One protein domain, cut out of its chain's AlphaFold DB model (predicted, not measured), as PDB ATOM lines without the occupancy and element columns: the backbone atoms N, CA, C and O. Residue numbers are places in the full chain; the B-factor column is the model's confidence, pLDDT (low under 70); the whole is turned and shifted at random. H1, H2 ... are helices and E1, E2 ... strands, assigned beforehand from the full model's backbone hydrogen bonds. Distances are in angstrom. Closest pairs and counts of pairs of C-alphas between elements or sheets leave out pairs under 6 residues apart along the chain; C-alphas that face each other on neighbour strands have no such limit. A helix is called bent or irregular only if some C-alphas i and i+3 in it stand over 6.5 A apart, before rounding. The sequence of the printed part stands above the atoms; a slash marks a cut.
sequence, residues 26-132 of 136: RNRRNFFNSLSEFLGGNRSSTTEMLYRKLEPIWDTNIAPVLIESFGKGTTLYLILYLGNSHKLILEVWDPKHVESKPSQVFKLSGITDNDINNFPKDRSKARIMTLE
ATOM      1  N   ARG A  26     146.581 182.192 147.522       53.62
ATOM      2  CA  ARG A  26     145.748 181.089 147.008       53.62
ATOM      3  C   ARG A  26     144.304 181.522 146.748       53.62
ATOM      4  O   ARG A  26     143.824 181.312 145.641       53.62
ATOM      5  N   ASN A  27     143.660 182.191 147.701       57.97
ATOM      6  CA  ASN A  27     142.254 182.596 147.577       57.97
ATOM      7  C   ASN A  27     142.091 183.646 146.469       57.97
ATOM      8  O   ASN A  27     141.148 183.592 145.685       57.97
ATOM      9  N   ARG A  28     143.077 184.550 146.345       60.78
ATOM     10  CA  ARG A  28     143.124 185.571 145.289       60.78
ATOM     11  C   ARG A  28     143.163 184.917 143.907       60.78
ATOM     12  O   ARG A  28     142.382 185.263 143.031       60.78
ATOM     13  N   ARG A  29     144.014 183.899 143.733       62.81
ATOM     14  CA  ARG A  29     144.081 183.114 142.491       62.81
ATOM     15  C   ARG A  29     142.770 182.402 142.184       62.81
ATOM     16  O   ARG A  29     142.364 182.430 141.035       62.81
ATOM     17  N   ASN A  30     142.101 181.816 143.174       64.50
ATOM     18  CA  ASN A  30     140.839 181.108 142.944       64.50
ATOM     19  C   ASN A  30     139.734 182.053 142.457       64.50
ATOM     20  O   ASN A  30     139.111 181.762 141.445       64.50
ATOM     21  N   PHE A  31     139.572 183.221 143.089       66.00
ATOM     22  CA  PHE A  31     138.640 184.251 142.618       66.00
ATOM     23  C   PHE A  31     138.928 184.678 141.173       66.00
ATOM     24  O   PHE A  31     138.033 184.689 140.328       66.00
ATOM     25  N   PHE A  32     140.188 184.991 140.865       65.00
ATOM     26  CA  PHE A  32     140.565 185.436 139.525       65.00
ATOM     27  C   PHE A  32     140.523 184.319 138.470       65.00
ATOM     28  O   PHE A  32     140.227 184.593 137.308       65.00
ATOM     29  N   ASN A  33     140.745 183.064 138.863       65.62
ATOM     30  CA  ASN A  33     140.544 181.904 137.999       65.62
ATOM     31  C   ASN A  33     139.054 181.723 137.683       65.62
ATOM     32  O   ASN A  33     138.703 181.614 136.512       65.62
ATOM     33  N   SER A  34     138.176 181.802 138.688       65.06
ATOM     34  CA  SER A  34     136.722 181.752 138.490       65.06
ATOM     35  C   SER A  34     136.217 182.921 137.641       65.06
ATOM     36  O   SER A  34     135.376 182.718 136.773       65.06
ATOM     37  N   LEU A  35     136.777 184.129 137.805       65.62
ATOM     38  CA  LEU A  35     136.533 185.266 136.906       65.62
ATOM     39  C   LEU A  35     136.939 184.959 135.462       65.62
ATOM     40  O   LEU A  35     136.195 185.271 134.533       65.62
ATOM     41  N   SER A  36     138.112 184.355 135.264       61.94
ATOM     42  CA  SER A  36     138.622 184.023 133.932       61.94
ATOM     43  C   SER A  36     137.804 182.937 133.238       61.94
ATOM     44  O   SER A  36     137.561 183.023 132.035       61.94
ATOM     45  N   GLU A  37     137.361 181.926 133.978       62.81
ATOM     46  CA  GLU A  37     136.472 180.882 133.467       62.81
ATOM     47  C   GLU A  37     135.090 181.450 133.133       62.81
ATOM     48  O   GLU A  37     134.551 181.210 132.052       62.81
ATOM     49  N   PHE A  38     134.552 182.288 134.017       62.47
ATOM     50  CA  PHE A  38     133.243 182.915 133.864       62.47
ATOM     51  C   PHE A  38     133.136 183.835 132.640       62.47
ATOM     52  O   PHE A  38     132.094 183.873 131.978       62.47
ATOM     53  N   LEU A  39     134.216 184.543 132.307       60.81
ATOM     54  CA  LEU A  39     134.304 185.412 131.129       60.81
ATOM     55  C   LEU A  39     134.637 184.651 129.833       60.81
ATOM     56  O   LEU A  39     134.845 185.270 128.791       60.81
ATOM     57  N   GLY A  40     134.625 183.314 129.870       51.72
ATOM     58  CA  GLY A  40     134.646 182.475 128.676       51.72
ATOM     59  C   GLY A  40     135.991 181.840 128.341       51.72
ATOM     60  O   GLY A  40     136.235 181.611 127.160       51.72
ATOM     61  N   GLY A  41     136.845 181.550 129.334       44.38
ATOM     62  CA  GLY A  41     138.004 180.638 129.239       44.38
ATOM     63  C   GLY A  41     139.166 181.093 128.345       44.38
ATOM     64  O   GLY A  41     140.319 180.745 128.591       44.38
ATOM     65  N   ASN A  42     138.901 181.930 127.351       44.03
ATOM     66  CA  ASN A  42     139.910 182.638 126.605       44.03
ATOM     67  C   ASN A  42     140.362 183.832 127.434       44.03
ATOM     68  O   ASN A  42     139.548 184.609 127.940       44.03
ATOM     69  N   ARG A  43     141.682 184.008 127.502       49.25
ATOM     70  CA  ARG A  43     142.344 185.265 127.862       49.25
ATOM     71  C   ARG A  43     142.007 186.331 126.814       49.25
ATOM     72  O   ARG A  43     142.871 186.806 126.086       49.25
ATOM     73  N   SER A  44     140.723 186.637 126.664       56.25
ATOM     74  CA  SER A  44     140.270 187.800 125.933       56.25
ATOM     75  C   SER A  44     140.835 189.014 126.664       56.25
ATOM     76  O   SER A  44     140.960 189.016 127.895       56.25
ATOM     77  N   SER A  45     141.205 190.039 125.904       60.91
ATOM     78  CA  SER A  45     141.706 191.310 126.434       60.91
ATOM     79  C   SER A  45     140.836 191.852 127.573       60.91
ATOM     80  O   SER A  45     141.356 192.425 128.523       60.91
ATOM     81  N   THR A  46     139.529 191.586 127.536       63.28
ATOM     82  CA  THR A  46     138.557 191.974 128.560       63.28
ATOM     83  C   THR A  46     138.788 191.306 129.917       63.28
ATOM     84  O   THR A  46     138.754 191.986 130.941       63.28
ATOM     85  N   THR A  47     139.046 189.996 129.952       64.69
ATOM     86  CA  THR A  47     139.322 189.260 131.199       64.69
ATOM     87  C   THR A  47     140.622 189.733 131.838       64.69
ATOM     88  O   THR A  47     140.678 189.981 133.042       64.69
ATOM     89  N   GLU A  48     141.670 189.901 131.028       67.31
ATOM     90  CA  GLU A  48     142.963 190.386 131.511       67.31
ATOM     91  C   GLU A  48     142.884 191.853 131.961       67.31
ATOM     92  O   GLU A  48     143.483 192.235 132.967       67.31
ATOM     93  N   MET A  49     142.102 192.678 131.265       71.56
ATOM     94  CA  MET A  49     141.845 194.054 131.675       71.56
ATOM     95  C   MET A  49     141.093 194.104 133.008       71.56
ATOM     96  O   MET A  49     141.499 194.845 133.904       71.56
ATOM     97  N   LEU A  50     140.051 193.284 133.182       71.56
ATOM     98  CA  LEU A  50     139.337 193.200 134.454       71.56
ATOM     99  C   LEU A  50     140.247 192.750 135.577       71.56
ATOM    100  O   LEU A  50     140.211 193.360 136.639       71.56
ATOM    101  N   TYR A  51     141.088 191.749 135.325       71.94
ATOM    102  CA  TYR A  51     142.114 191.327 136.265       71.94
ATOM    103  C   TYR A  51     142.973 192.526 136.677       71.94
ATOM    104  O   TYR A  51     142.939 192.931 137.831       71.94
ATOM    105  N   ARG A  52     143.636 193.199 135.730       70.38
ATOM    106  CA  ARG A  52     144.528 194.339 136.018       70.38
ATOM    107  C   ARG A  52     143.851 195.489 136.770       70.38
ATOM    108  O   ARG A  52     144.535 196.239 137.462       70.38
ATOM    109  N   LYS A  53     142.538 195.670 136.608       74.06
ATOM    110  CA  LYS A  53     141.778 196.764 137.233       74.06
ATOM    111  C   LYS A  53     141.180 196.383 138.584       74.06
ATOM    112  O   LYS A  53     141.196 197.214 139.486       74.06
ATOM    113  N   LEU A  54     140.674 195.159 138.734       76.06
ATOM    114  CA  LEU A  54     140.088 194.658 139.980       76.06
ATOM    115  C   LEU A  54     141.158 194.236 140.982       76.06
ATOM    116  O   LEU A  54     141.030 194.554 142.156       76.06
ATOM    117  N   GLU A  55     142.228 193.581 140.534       77.44
ATOM    118  CA  GLU A  55     143.313 193.081 141.384       77.44
ATOM    119  C   GLU A  55     143.881 194.122 142.377       77.44
ATOM    120  O   GLU A  55     143.999 193.787 143.559       77.44
ATOM    121  N   PRO A  56     144.184 195.380 141.985       77.50
ATOM    122  CA  PRO A  56     144.729 196.370 142.918       77.50
ATOM    123  C   PRO A  56     143.700 196.946 143.902       77.50
ATOM    124  O   PRO A  56     144.076 197.417 144.975       77.50
ATOM    125  N   ILE A  57     142.411 196.941 143.552       80.19
ATOM    126  CA  ILE A  57     141.350 197.523 144.391       80.19
ATOM    127  C   ILE A  57     140.592 196.468 145.196       80.19
ATOM    128  O   ILE A  57     139.853 196.828 146.108       80.19
ATOM    129  N   TRP A  58     140.750 195.185 144.869       81.75
ATOM    130  CA  TRP A  58     140.005 194.106 145.503       81.75
ATOM    131  C   TRP A  58     140.318 194.030 146.992       81.75
ATOM    132  O   TRP A  58     139.432 194.240 147.812       81.75
ATOM    133  N   ASP A  59     141.589 193.826 147.330       77.31
ATOM    134  CA  ASP A  59     142.029 193.638 148.715       77.31
ATOM    135  C   ASP A  59     141.878 194.920 149.546       77.31
ATOM    136  O   ASP A  59     141.563 194.867 150.731       77.31
ATOM    137  N   THR A  60     142.060 196.081 148.912       78.00
ATOM    138  CA  THR A  60     142.070 197.379 149.600       78.00
ATOM    139  C   THR A  60     140.672 197.973 149.778       78.00
ATOM    140  O   THR A  60     140.405 198.600 150.798       78.00
ATOM    141  N   ASN A  61     139.773 197.794 148.800       82.38
ATOM    142  CA  ASN A  61     138.499 198.523 148.752       82.38
ATOM    143  C   ASN A  61     137.266 197.614 148.737       82.38
ATOM    144  O   ASN A  61     136.236 197.990 149.287       82.38
ATOM    145  N   ILE A  62     137.330 196.450 148.080       84.81
ATOM    146  CA  ILE A  62     136.145 195.602 147.871       84.81
ATOM    147  C   ILE A  62     136.022 194.571 148.994       84.81
ATOM    148  O   ILE A  62     135.007 194.536 149.687       84.81
ATOM    149  N   ALA A  63     137.059 193.762 149.214       84.62
ATOM    150  CA  ALA A  63     137.045 192.692 150.202       84.62
ATOM    151  C   ALA A  63     136.724 193.189 151.626       84.62
ATOM    152  O   ALA A  63     135.855 192.582 152.251       84.62
ATOM    153  N   PRO A  64     137.295 194.304 152.134       85.06
ATOM    154  CA  PRO A  64     136.964 194.799 153.472       85.06
ATOM    155  C   PRO A  64     135.476 195.133 153.634       85.06
ATOM    156  O   PRO A  64     134.861 194.729 154.618       85.06
ATOM    157  N   VAL A  65     134.873 195.782 152.631       87.12
ATOM    158  CA  VAL A  65     133.444 196.138 152.632       87.12
ATOM    159  C   VAL A  65     132.565 194.890 152.606       87.12
ATOM    160  O   VAL A  65     131.555 194.824 153.307       87.12
ATOM    161  N   LEU A  66     132.944 193.877 151.822       87.19
ATOM    162  CA  LEU A  66     132.219 192.608 151.775       87.19
ATOM    163  C   LEU A  66     132.325 191.843 153.103       87.19
ATOM    164  O   LEU A  66     131.339 191.245 153.533       87.19
ATOM    165  N   ILE A  67     133.482 191.884 153.774       86.62
ATOM    166  CA  ILE A  67     133.682 191.228 155.075       86.62
ATOM    167  C   ILE A  67     132.826 191.922 156.132       86.62
ATOM    168  O   ILE A  67     132.136 191.240 156.885       86.62
ATOM    169  N   GLU A  68     132.832 193.255 156.162       85.50
ATOM    170  CA  GLU A  68     132.013 194.044 157.086       85.50
ATOM    171  C   GLU A  68     130.511 193.812 156.850       85.50
ATOM    172  O   GLU A  68     129.747 193.645 157.798       85.50
ATOM    173  N   SER A  69     130.085 193.752 155.584       85.94
ATOM    174  CA  SER A  69     128.665 193.646 155.224       85.94
ATOM    175  C   SER A  69     128.104 192.234 155.385       85.94
ATOM    176  O   SER A  69     126.963 192.053 155.819       85.94
ATOM    177  N   PHE A  70     128.872 191.213 155.001       85.75
ATOM    178  CA  PHE A  70     128.369 189.846 154.881       85.75
ATOM    179  C   PHE A  70     129.026 188.860 155.840       85.75
ATOM    180  O   PHE A  70     128.373 187.886 156.213       85.75
ATOM    181  N   GLY A  71     130.243 189.144 156.304       82.19
ATOM    182  CA  GLY A  71     131.042 188.253 157.138       82.19
ATOM    183  C   GLY A  71     132.030 187.416 156.327       82.19
ATOM    184  O   GLY A  71     131.794 187.067 155.166       82.19
ATOM    185  N   LYS A  72     133.150 187.080 156.970       81.69
ATOM    186  CA  LYS A  72     134.213 186.229 156.421       81.69
ATOM    187  C   LYS A  72     133.689 184.814 156.103       81.69
ATOM    188  O   LYS A  72     132.854 184.302 156.841       81.69
ATOM    189  N   GLY A  73     134.166 184.193 155.019       76.56
ATOM    190  CA  GLY A  73     133.788 182.823 154.626       76.56
ATOM    191  C   GLY A  73     132.363 182.652 154.069       76.56
ATOM    192  O   GLY A  73     131.930 181.535 153.797       76.56
ATOM    193  N   THR A  74     131.607 183.737 153.883       82.50
ATOM    194  CA  THR A  74     130.235 183.672 153.349       82.50
ATOM    195  C   THR A  74     130.250 183.405 151.846       82.50
ATOM    196  O   THR A  74     130.983 184.068 151.126       82.50
ATOM    197  N   THR A  75     129.416 182.507 151.323       84.88
ATOM    198  CA  THR A  75     129.222 182.395 149.866       84.88
ATOM    199  C   THR A  75     128.524 183.648 149.344       84.88
ATOM    200  O   THR A  75     127.408 183.933 149.770       84.88
ATOM    201  N   LEU A  76     129.141 184.382 148.415       87.38
ATOM    202  CA  LEU A  76     128.539 185.578 147.813       87.38
ATOM    203  C   LEU A  76     128.224 185.355 146.337       87.38
ATOM    204  O   LEU A  76     128.932 184.630 145.648       87.38
ATOM    205  N   TYR A  77     127.170 185.987 145.842       88.44
ATOM    206  CA  TYR A  77     126.856 186.074 144.421       88.44
ATOM    207  C   TYR A  77     127.293 187.430 143.885       88.44
ATOM    208  O   TYR A  77     127.165 188.441 144.569       88.44
ATOM    209  N   LEU A  78     127.819 187.444 142.664       88.38
ATOM    210  CA  LEU A  78     128.393 188.609 142.005       88.38
ATOM    211  C   LEU A  78     127.877 188.705 140.573       88.38
ATOM    212  O   LEU A  78     127.839 187.709 139.855       88.38
ATOM    213  N   ILE A  79     127.537 189.910 140.125       87.81
ATOM    214  CA  ILE A  79     127.239 190.207 138.719       87.81
ATOM    215  C   ILE A  79     128.042 191.409 138.233       87.81
ATOM    216  O   ILE A  79     128.374 192.315 139.000       87.81
ATOM    217  N   LEU A  80     128.310 191.422 136.928       85.88
ATOM    218  CA  LEU A  80     128.951 192.522 136.216       85.88
ATOM    219  C   LEU A  80     128.042 192.997 135.080       85.88
ATOM    220  O   LEU A  80     127.632 192.193 134.242       85.88
ATOM    221  N   TYR A  81     127.730 194.291 135.045       86.00
ATOM    222  CA  TYR A  81     126.888 194.896 134.007       86.00
ATOM    223  C   TYR A  81     127.221 196.376 133.797       86.00
ATOM    224  O   TYR A  81     127.845 197.012 134.645       86.00
ATOM    225  N   LEU A  82     126.824 196.945 132.661       84.50
ATOM    226  CA  LEU A  82     127.053 198.357 132.366       84.50
ATOM    227  C   LEU A  82     125.960 199.232 132.973       84.50
ATOM    228  O   LEU A  82     124.773 198.990 132.782       84.50
ATOM    229  N   GLY A  83     126.368 200.289 133.669       74.94
ATOM    230  CA  GLY A  83     125.478 201.378 134.055       74.94
ATOM    231  C   GLY A  83     125.282 202.398 132.932       74.94
ATOM    232  O   GLY A  83     126.039 202.430 131.963       74.94
ATOM    233  N   ASN A  84     124.334 203.319 133.129       69.19
ATOM    234  CA  ASN A  84     123.928 204.379 132.184       69.19
ATOM    235  C   ASN A  84     125.044 205.334 131.694       69.19
ATOM    236  O   ASN A  84     124.772 206.235 130.911       69.19
ATOM    237  N   SER A  85     126.289 205.185 132.152       65.50
ATOM    238  CA  SER A  85     127.415 206.063 131.804       65.50
ATOM    239  C   SER A  85     128.659 205.290 131.371       65.50
ATOM    240  O   SER A  85     129.766 205.724 131.681       65.50
ATOM    241  N   HIS A  86     128.494 204.115 130.751       67.56
ATOM    242  CA  HIS A  86     129.619 203.252 130.344       67.56
ATOM    243  C   HIS A  86     130.532 202.842 131.515       67.56
ATOM    244  O   HIS A  86     131.671 202.420 131.339       67.56
ATOM    245  N   LYS A  87     130.015 202.941 132.744       77.00
ATOM    246  CA  LYS A  87     130.696 202.493 133.956       77.00
ATOM    247  C   LYS A  87     130.337 201.040 134.182       77.00
ATOM    248  O   LYS A  87     129.151 200.708 134.217       77.00
ATOM    249  N   LEU A  88     131.345 200.202 134.374       83.06
ATOM    250  CA  LEU A  88     131.103 198.828 134.772       83.06
ATOM    251  C   LEU A  88     130.680 198.811 136.241       83.06
ATOM    252  O   LEU A  88     131.342 199.384 137.109       83.06
ATOM    253  N   ILE A  89     129.552 198.173 136.496       86.75
ATOM    254  CA  ILE A  89     128.993 197.984 137.820       86.75
ATOM    255  C   ILE A  89     129.278 196.551 138.243       86.75
ATOM    256  O   ILE A  89     128.987 195.606 137.513       86.75
ATOM    257  N   LEU A  90     129.853 196.429 139.432       87.75
ATOM    258  CA  LEU A  90     130.052 195.191 140.157       87.75
ATOM    259  C   LEU A  90     129.052 195.171 141.308       87.75
ATOM    260  O   LEU A  90     129.166 195.971 142.231       87.75
ATOM    261  N   GLU A  91     128.082 194.271 141.262       90.12
ATOM    262  CA  GLU A  91     127.112 194.101 142.342       90.12
ATOM    263  C   GLU A  91     127.316 192.745 143.007       90.12
ATOM    264  O   GLU A  91     127.453 191.735 142.320       90.12
ATOM    265  N   VAL A  92     127.347 192.737 144.339       89.81
ATOM    266  CA  VAL A  92     127.622 191.559 145.162       89.81
ATOM    267  C   VAL A  92     126.567 191.429 146.257       89.81
ATOM    268  O   VAL A  92     126.233 192.414 146.913       89.81
ATOM    269  N   TRP A  93     126.044 190.229 146.486       91.06
ATOM    270  CA  TRP A  93     125.062 189.971 147.540       91.06
ATOM    271  C   TRP A  93     125.207 188.579 148.147       91.06
ATOM    272  O   TRP A  93     125.751 187.667 147.533       91.06
ATOM    273  N   ASP A  94     124.689 188.410 149.360       88.75
ATOM    274  CA  ASP A  94     124.570 187.103 150.005       88.75
ATOM    275  C   ASP A  94     123.251 186.433 149.563       88.75
ATOM    276  O   ASP A  94     122.173 186.945 149.885       88.75
ATOM    277  N   PRO A  95     123.291 185.297 148.839       86.88
ATOM    278  CA  PRO A  95     122.088 184.611 148.375       86.88
ATOM    279  C   PRO A  95     121.239 184.033 149.515       86.88
ATOM    280  O   PRO A  95     120.055 183.782 149.312       86.88
ATOM    281  N   LYS A  96     121.803 183.823 150.713       85.75
ATOM    282  CA  LYS A  96     121.062 183.316 151.879       85.75
ATOM    283  C   LYS A  96     120.290 184.417 152.605       85.75
ATOM    284  O   LYS A  96     119.367 184.118 153.355       85.75
ATOM    285  N   HIS A  97     120.659 185.678 152.383       83.44
ATOM    286  CA  HIS A  97     120.144 186.828 153.125       83.44
ATOM    287  C   HIS A  97     119.709 187.972 152.199       83.44
ATOM    288  O   HIS A  97     119.841 189.139 152.556       83.44
ATOM    289  N   VAL A  98     119.167 187.648 151.019       78.56
ATOM    290  CA  VAL A  98     118.767 188.640 149.997       78.56
ATOM    291  C   VAL A  98     117.764 189.667 150.536       78.56
ATOM    292  O   VAL A  98     117.815 190.833 150.161       78.56
ATOM    293  N   GLU A  99     116.864 189.252 151.430       79.25
ATOM    294  CA  GLU A  99     115.820 190.125 151.987       79.25
ATOM    295  C   GLU A  99     116.293 190.955 153.190       79.25
ATOM    296  O   GLU A  99     115.688 191.975 153.513       79.25
ATOM    297  N   SER A 100     117.369 190.535 153.862       81.56
ATOM    298  CA  SER A 100     117.827 191.141 155.119       81.56
ATOM    299  C   SER A 100     119.145 191.900 154.998       81.56
ATOM    300  O   SER A 100     119.419 192.766 155.830       81.56
ATOM    301  N   LYS A 101     119.951 191.628 153.964       81.69
ATOM    302  CA  LYS A 101     121.203 192.333 153.686       81.69
ATOM    303  C   LYS A 101     121.164 192.943 152.280       81.69
ATOM    304  O   LYS A 101     121.055 192.200 151.305       81.69
ATOM    305  N   PRO A 102     121.285 194.276 152.144       87.75
ATOM    306  CA  PRO A 102     121.312 194.910 150.831       87.75
ATOM    307  C   PRO A 102     122.562 194.494 150.043       87.75
ATOM    308  O   PRO A 102     123.624 194.242 150.623       87.75
ATOM    309  N   SER A 103     122.444 194.467 148.713       89.75
ATOM    310  CA  SER A 103     123.589 194.225 147.838       89.75
ATOM    311  C   SER A 103     124.608 195.366 147.930       89.75
ATOM    312  O   SER A 103     124.262 196.538 148.098       89.75
ATOM    313  N   GLN A 104     125.888 195.015 147.829       92.00
ATOM    314  CA  GLN A 104     126.991 195.964 147.734       92.00
ATOM    315  C   GLN A 104     127.282 196.233 146.264       92.00
ATOM    316  O   GLN A 104     127.541 195.310 145.492       92.00
ATOM    317  N   VAL A 105     127.229 197.504 145.873       90.19
ATOM    318  CA  VAL A 105     127.371 197.933 144.479       90.19
ATOM    319  C   VAL A 105     128.606 198.813 144.340       90.19
ATOM    320  O   VAL A 105     128.675 199.907 144.897       90.19
ATOM    321  N   PHE A 106     129.563 198.364 143.538       88.06
ATOM    322  CA  PHE A 106     130.807 199.061 143.243       88.06
ATOM    323  C   PHE A 106     130.810 199.545 141.794       88.06
ATOM    324  O   PHE A 106     130.409 198.838 140.871       88.06
ATOM    325  N   LYS A 107     131.290 200.772 141.584       86.06
ATOM    326  CA  LYS A 107     131.453 201.356 140.248       86.06
ATOM    327  C   LYS A 107     132.924 201.307 139.872       86.06
ATOM    328  O   LYS A 107     133.743 202.011 140.459       86.06
ATOM    329  N   LEU A 108     133.248 200.496 138.879       79.50
ATOM    330  CA  LEU A 108     134.600 200.366 138.362       79.50
ATOM    331  C   LEU A 108     134.834 201.470 137.326       79.50
ATOM    332  O   LEU A 108     134.086 201.618 136.359       79.50
ATOM    333  N   SER A 109     135.859 202.280 137.576       72.62
ATOM    334  CA  SER A 109     136.233 203.429 136.745       72.62
ATOM    335  C   SER A 109     137.498 203.117 135.940       72.62
ATOM    336  O   SER A 109     138.312 202.295 136.357       72.62
ATOM    337  N   GLY A 110     137.697 203.793 134.804       65.44
ATOM    338  CA  GLY A 110     138.915 203.633 133.994       65.44
ATOM    339  C   GLY A 110     138.971 202.335 133.180       65.44
ATOM    340  O   GLY A 110     140.067 201.815 132.945       65.44
ATOM    341  N   ILE A 111     137.799 201.828 132.795       68.75
ATOM    342  CA  ILE A 111     137.581 200.758 131.812       68.75
ATOM    343  C   ILE A 111     137.252 201.443 130.483       68.75
ATOM    344  O   ILE A 111     136.486 202.408 130.485       68.75
ATOM    345  N   THR A 112     137.869 201.012 129.379       65.56
ATOM    346  CA  THR A 112     137.683 201.679 128.080       65.56
ATOM    347  C   THR A 112     136.433 201.179 127.360       65.56
ATOM    348  O   THR A 112     135.946 200.081 127.634       65.56
ATOM    349  N   ASP A 113     135.934 201.959 126.397       65.56
ATOM    350  CA  ASP A 113     134.744 201.597 125.616       65.56
ATOM    351  C   ASP A 113     134.902 200.272 124.842       65.56
ATOM    352  O   ASP A 113     133.933 199.548 124.613       65.56
ATOM    353  N   ASN A 114     136.137 199.899 124.495       64.44
ATOM    354  CA  ASN A 114     136.421 198.616 123.854       64.44
ATOM    355  C   ASN A 114     136.281 197.432 124.819       64.44
ATOM    356  O   ASN A 114     135.913 196.337 124.398       64.44
ATOM    357  N   ASP A 115     136.541 197.651 126.106       63.72
ATOM    358  CA  ASP A 115     136.499 196.608 127.129       63.72
ATOM    359  C   ASP A 115     135.072 196.347 127.632       63.72
ATOM    360  O   ASP A 115     134.734 195.226 128.010       63.72
ATOM    361  N   ILE A 116     134.215 197.373 127.614       67.88
ATOM    362  CA  ILE A 116     132.825 197.280 128.080       67.88
ATOM    363  C   ILE A 116     131.891 196.559 127.103       67.88
ATOM    364  O   ILE A 116     130.848 196.074 127.530       67.88
ATOM    365  N   ASN A 117     132.244 196.454 125.815       66.69
ATOM    366  CA  ASN A 117     131.369 195.883 124.777       66.69
ATOM    367  C   ASN A 117     130.943 194.429 125.045       66.69
ATOM    368  O   ASN A 117     129.925 193.983 124.519       66.69
ATOM    369  N   ASN A 118     131.686 193.714 125.890       70.94
ATOM    370  CA  ASN A 118     131.406 192.327 126.257       70.94
ATOM    371  C   ASN A 118     130.512 192.183 127.501       70.94
ATOM    372  O   ASN A 118     130.184 191.059 127.884       70.94
ATOM    373  N   PHE A 119     130.099 193.287 128.134       76.75
ATOM    374  CA  PHE A 119     129.233 193.257 129.312       76.75
ATOM    375  C   PHE A 119     127.778 193.588 128.972       76.75
ATOM    376  O   PHE A 119     127.500 194.449 128.133       76.75
ATOM    377  N   PRO A 120     126.818 192.938 129.651       81.19
ATOM    378  CA  PRO A 120     125.412 193.225 129.445       81.19
ATOM    379  C   PRO A 120     125.074 194.632 129.938       81.19
ATOM    380  O   PRO A 120     125.508 195.056 131.007       81.19
ATOM    381  N   LYS A 121     124.254 195.344 129.163       81.94
ATOM    382  CA  LYS A 121     123.697 196.655 129.542       81.94
ATOM    383  C   LYS A 121     122.565 196.545 130.565       81.94
ATOM    384  O   LYS A 121     122.265 197.508 131.256       81.94
ATOM    385  N   ASP A 122     121.965 195.361 130.670       79.31
ATOM    386  CA  ASP A 122     120.861 195.082 131.580       79.31
ATOM    387  C   ASP A 122     121.321 194.158 132.707       79.31
ATOM    388  O   ASP A 122     121.854 193.076 132.451       79.31
ATOM    389  N   ARG A 123     121.025 194.537 133.956       82.44
ATOM    390  CA  ARG A 123     121.275 193.710 135.150       82.44
ATOM    391  C   ARG A 123     120.684 192.303 135.017       82.44
ATOM    392  O   ARG A 123     121.321 191.331 135.395       82.44
ATOM    393  N   SER A 124     119.486 192.181 134.443       82.88
ATOM    394  CA  SER A 124     118.792 190.897 134.248       82.88
ATOM    395  C   SER A 124     119.467 189.969 133.236       82.88
ATOM    396  O   SER A 124     119.213 188.770 133.246       82.88
ATOM    397  N   LYS A 125     120.327 190.511 132.366       80.31
ATOM    398  CA  LYS A 125     121.130 189.745 131.404       80.31
ATOM    399  C   LYS A 125     122.533 189.452 131.937       80.31
ATOM    400  O   LYS A 125     123.313 188.783 131.261       80.31
ATOM    401  N   ALA A 126     122.865 189.965 133.122       83.94
ATOM    402  CA  ALA A 126     124.121 189.682 133.782       83.94
ATOM    403  C   ALA A 126     124.155 188.232 134.249       83.94
ATOM    404  O   ALA A 126     123.225 187.726 134.875       83.94
ATOM    405  N   ARG A 127     125.255 187.555 133.930       80.38
ATOM    406  CA  ARG A 127     125.525 186.233 134.477       80.38
ATOM    407  C   ARG A 127     125.863 186.374 135.959       80.38
ATOM    408  O   ARG A 127     126.544 187.322 136.341       80.38
ATOM    409  N   ILE A 128     125.395 185.428 136.765       83.81
ATOM    410  CA  ILE A 128     125.689 185.358 138.197       83.81
ATOM    411  C   ILE A 128     126.931 184.496 138.394       83.81
ATOM    412  O   ILE A 128     127.001 183.374 137.898       83.81
ATOM    413  N   MET A 129     127.904 185.038 139.114       82.19
ATOM    414  CA  MET A 129     129.109 184.360 139.564       82.19
ATOM    415  C   MET A 129     128.989 184.039 141.046       82.19
ATOM    416  O   MET A 129     128.560 184.884 141.827       82.19
ATOM    417  N   THR A 130     129.431 182.849 141.436       82.88
ATOM    418  CA  THR A 130     129.513 182.458 142.843       82.88
ATOM    419  C   THR A 130     130.934 182.661 143.357       82.88
ATOM    420  O   THR A 130     131.899 182.175 142.772       82.88
ATOM    421  N   LEU A 131     131.049 183.374 144.469       78.56
ATOM    422  CA  LEU A 131     132.259 183.584 145.243       78.56
ATOM    423  C   LEU A 131     132.237 182.650 146.448       78.56
ATOM    424  O   LEU A 131     131.718 182.988 147.513       78.56
ATOM    425  N   GLU A 132     132.788 181.458 146.272       73.12
ATOM    426  CA  GLU A 132     133.038 180.522 147.367       73.12
ATOM    427  C   GLU A 132     134.444 180.756 147.919       73.12
ATOM    428  O   GLU A 132     135.379 180.996 147.155       73.12
TER     429      GLU A 132
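This is residues 26 to 132 of the 136 residues of an uncharacterized protein of Okeania sp. SIO2F4 (UniProt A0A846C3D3). A strongly twisted wall of four antiparallel strands has helices over one face: H2b, the second arm of the bent helix H2, runs along E3 and E2, while H1 reaches the sheet at its opposite edge strand, E4. The first arm, H2a, turns off about perpendicular to H2b and is not on the sheet, and the short H3 packs on residues 45 to 49 of H2a. The printed part has 107 residues with three named helices and four named strands, in the order H1 H2 E1 E2 E3 H3 E4; the sheet runs E3 E2 E1 E4, all antiparallel. The class is mixed, helices and strands. The whole is compact, with a radius of gyration of the C-alphas of 13.3 A, and rounded, spanning 36 by 32 by 23 A.

E1, residues 76 to 82, is the longest strand by residues, 20.1 A from C-alpha 76 at (128.539, 185.578, 147.813) to C-alpha 82. E2 holds residues 88 to 93 and measures 16.7 A; E3 holds residues 104 to 108, 12.8 A. E4, residues 128 to 131, measures 9.8 A and ends with C-alpha 131 at (132.259, 183.584, 145.243). H1, residues 26 to 38, begins with C-alpha 26 at (145.748, 181.089, 147.008) and measures 18.2 A. H2, residues 45 to 70, was assigned as one helix by its hydrogen bonds but is bent: C-alphas 56 and 59 are 7.0 A apart. Its arm H2a, residues 45 to 56, measures 17.5 A, and its arm H2b, residues 59 to 70, 15.5 A. H2b is itself irregular, with C-alphas 60 and 63 at 6.9 A. H3, residues 113 to 116, measures 5.3 A.

E1, E2 and E3 form a meander, each strand the antiparallel neighbour of the one before; E1 and E2 are a hairpin, and so are E2 and E3. Between E2 and E1, N 79 and O 91 are within hydrogen-bond range at 2.9 A, and N 89 and O 81 at 2.8 A. Between E3 and E2, N 106 and O 90 are within range at 2.8 A. The edge strand E4 is antiparallel to E1 at 138 degrees, with N 131 and O 76 within range at 2.7 A. H1 and H2b are on one face of the sheet, an arrangement of two layers, helices on one face of a sheet. H2b has a height over the sheet of 9.7 A and lies over E2 and, only just, with 3 C-alphas, over E3; on the local plane it stands at 16 degrees to E2, along the strands. Its closest C-alphas to E3 are those of Leu 66 and Gln 104, 7.4 A. The closest C-alphas of H1 and E4 are those of Phe 31 and Leu 131, 6.9 A. H1 and H2a are a helical hairpin: they only just touch, with 3 pairs of C-alphas within 8 A, the closest those of Ser 36 and Thr 47 at 5.9 A, and they run opposite ways at a shallow tilt of 28 degrees. The lines of H2a and H2b are about perpendicular, at 79 degrees. H2a touches H3, the closest C-alphas being those of Thr 46 and Asp 115, 5.3 A. H1 and H2b are apart. Every O i to N i+4 pair is within hydrogen-bond range in H1, 7 of 8 in H2a and 5 of 8 in H2b; H3 is too short for such a pair.

The two C-alphas farthest apart are those of Ser 45 and Ser 100, 37.3 A. The printed part has no cut. The link from H3 to E4, of 11 residues, is long. The mean pLDDT of the printed part is 75.9; residues 26 to 48, 84 to 86 and 110 to 117 are under 70.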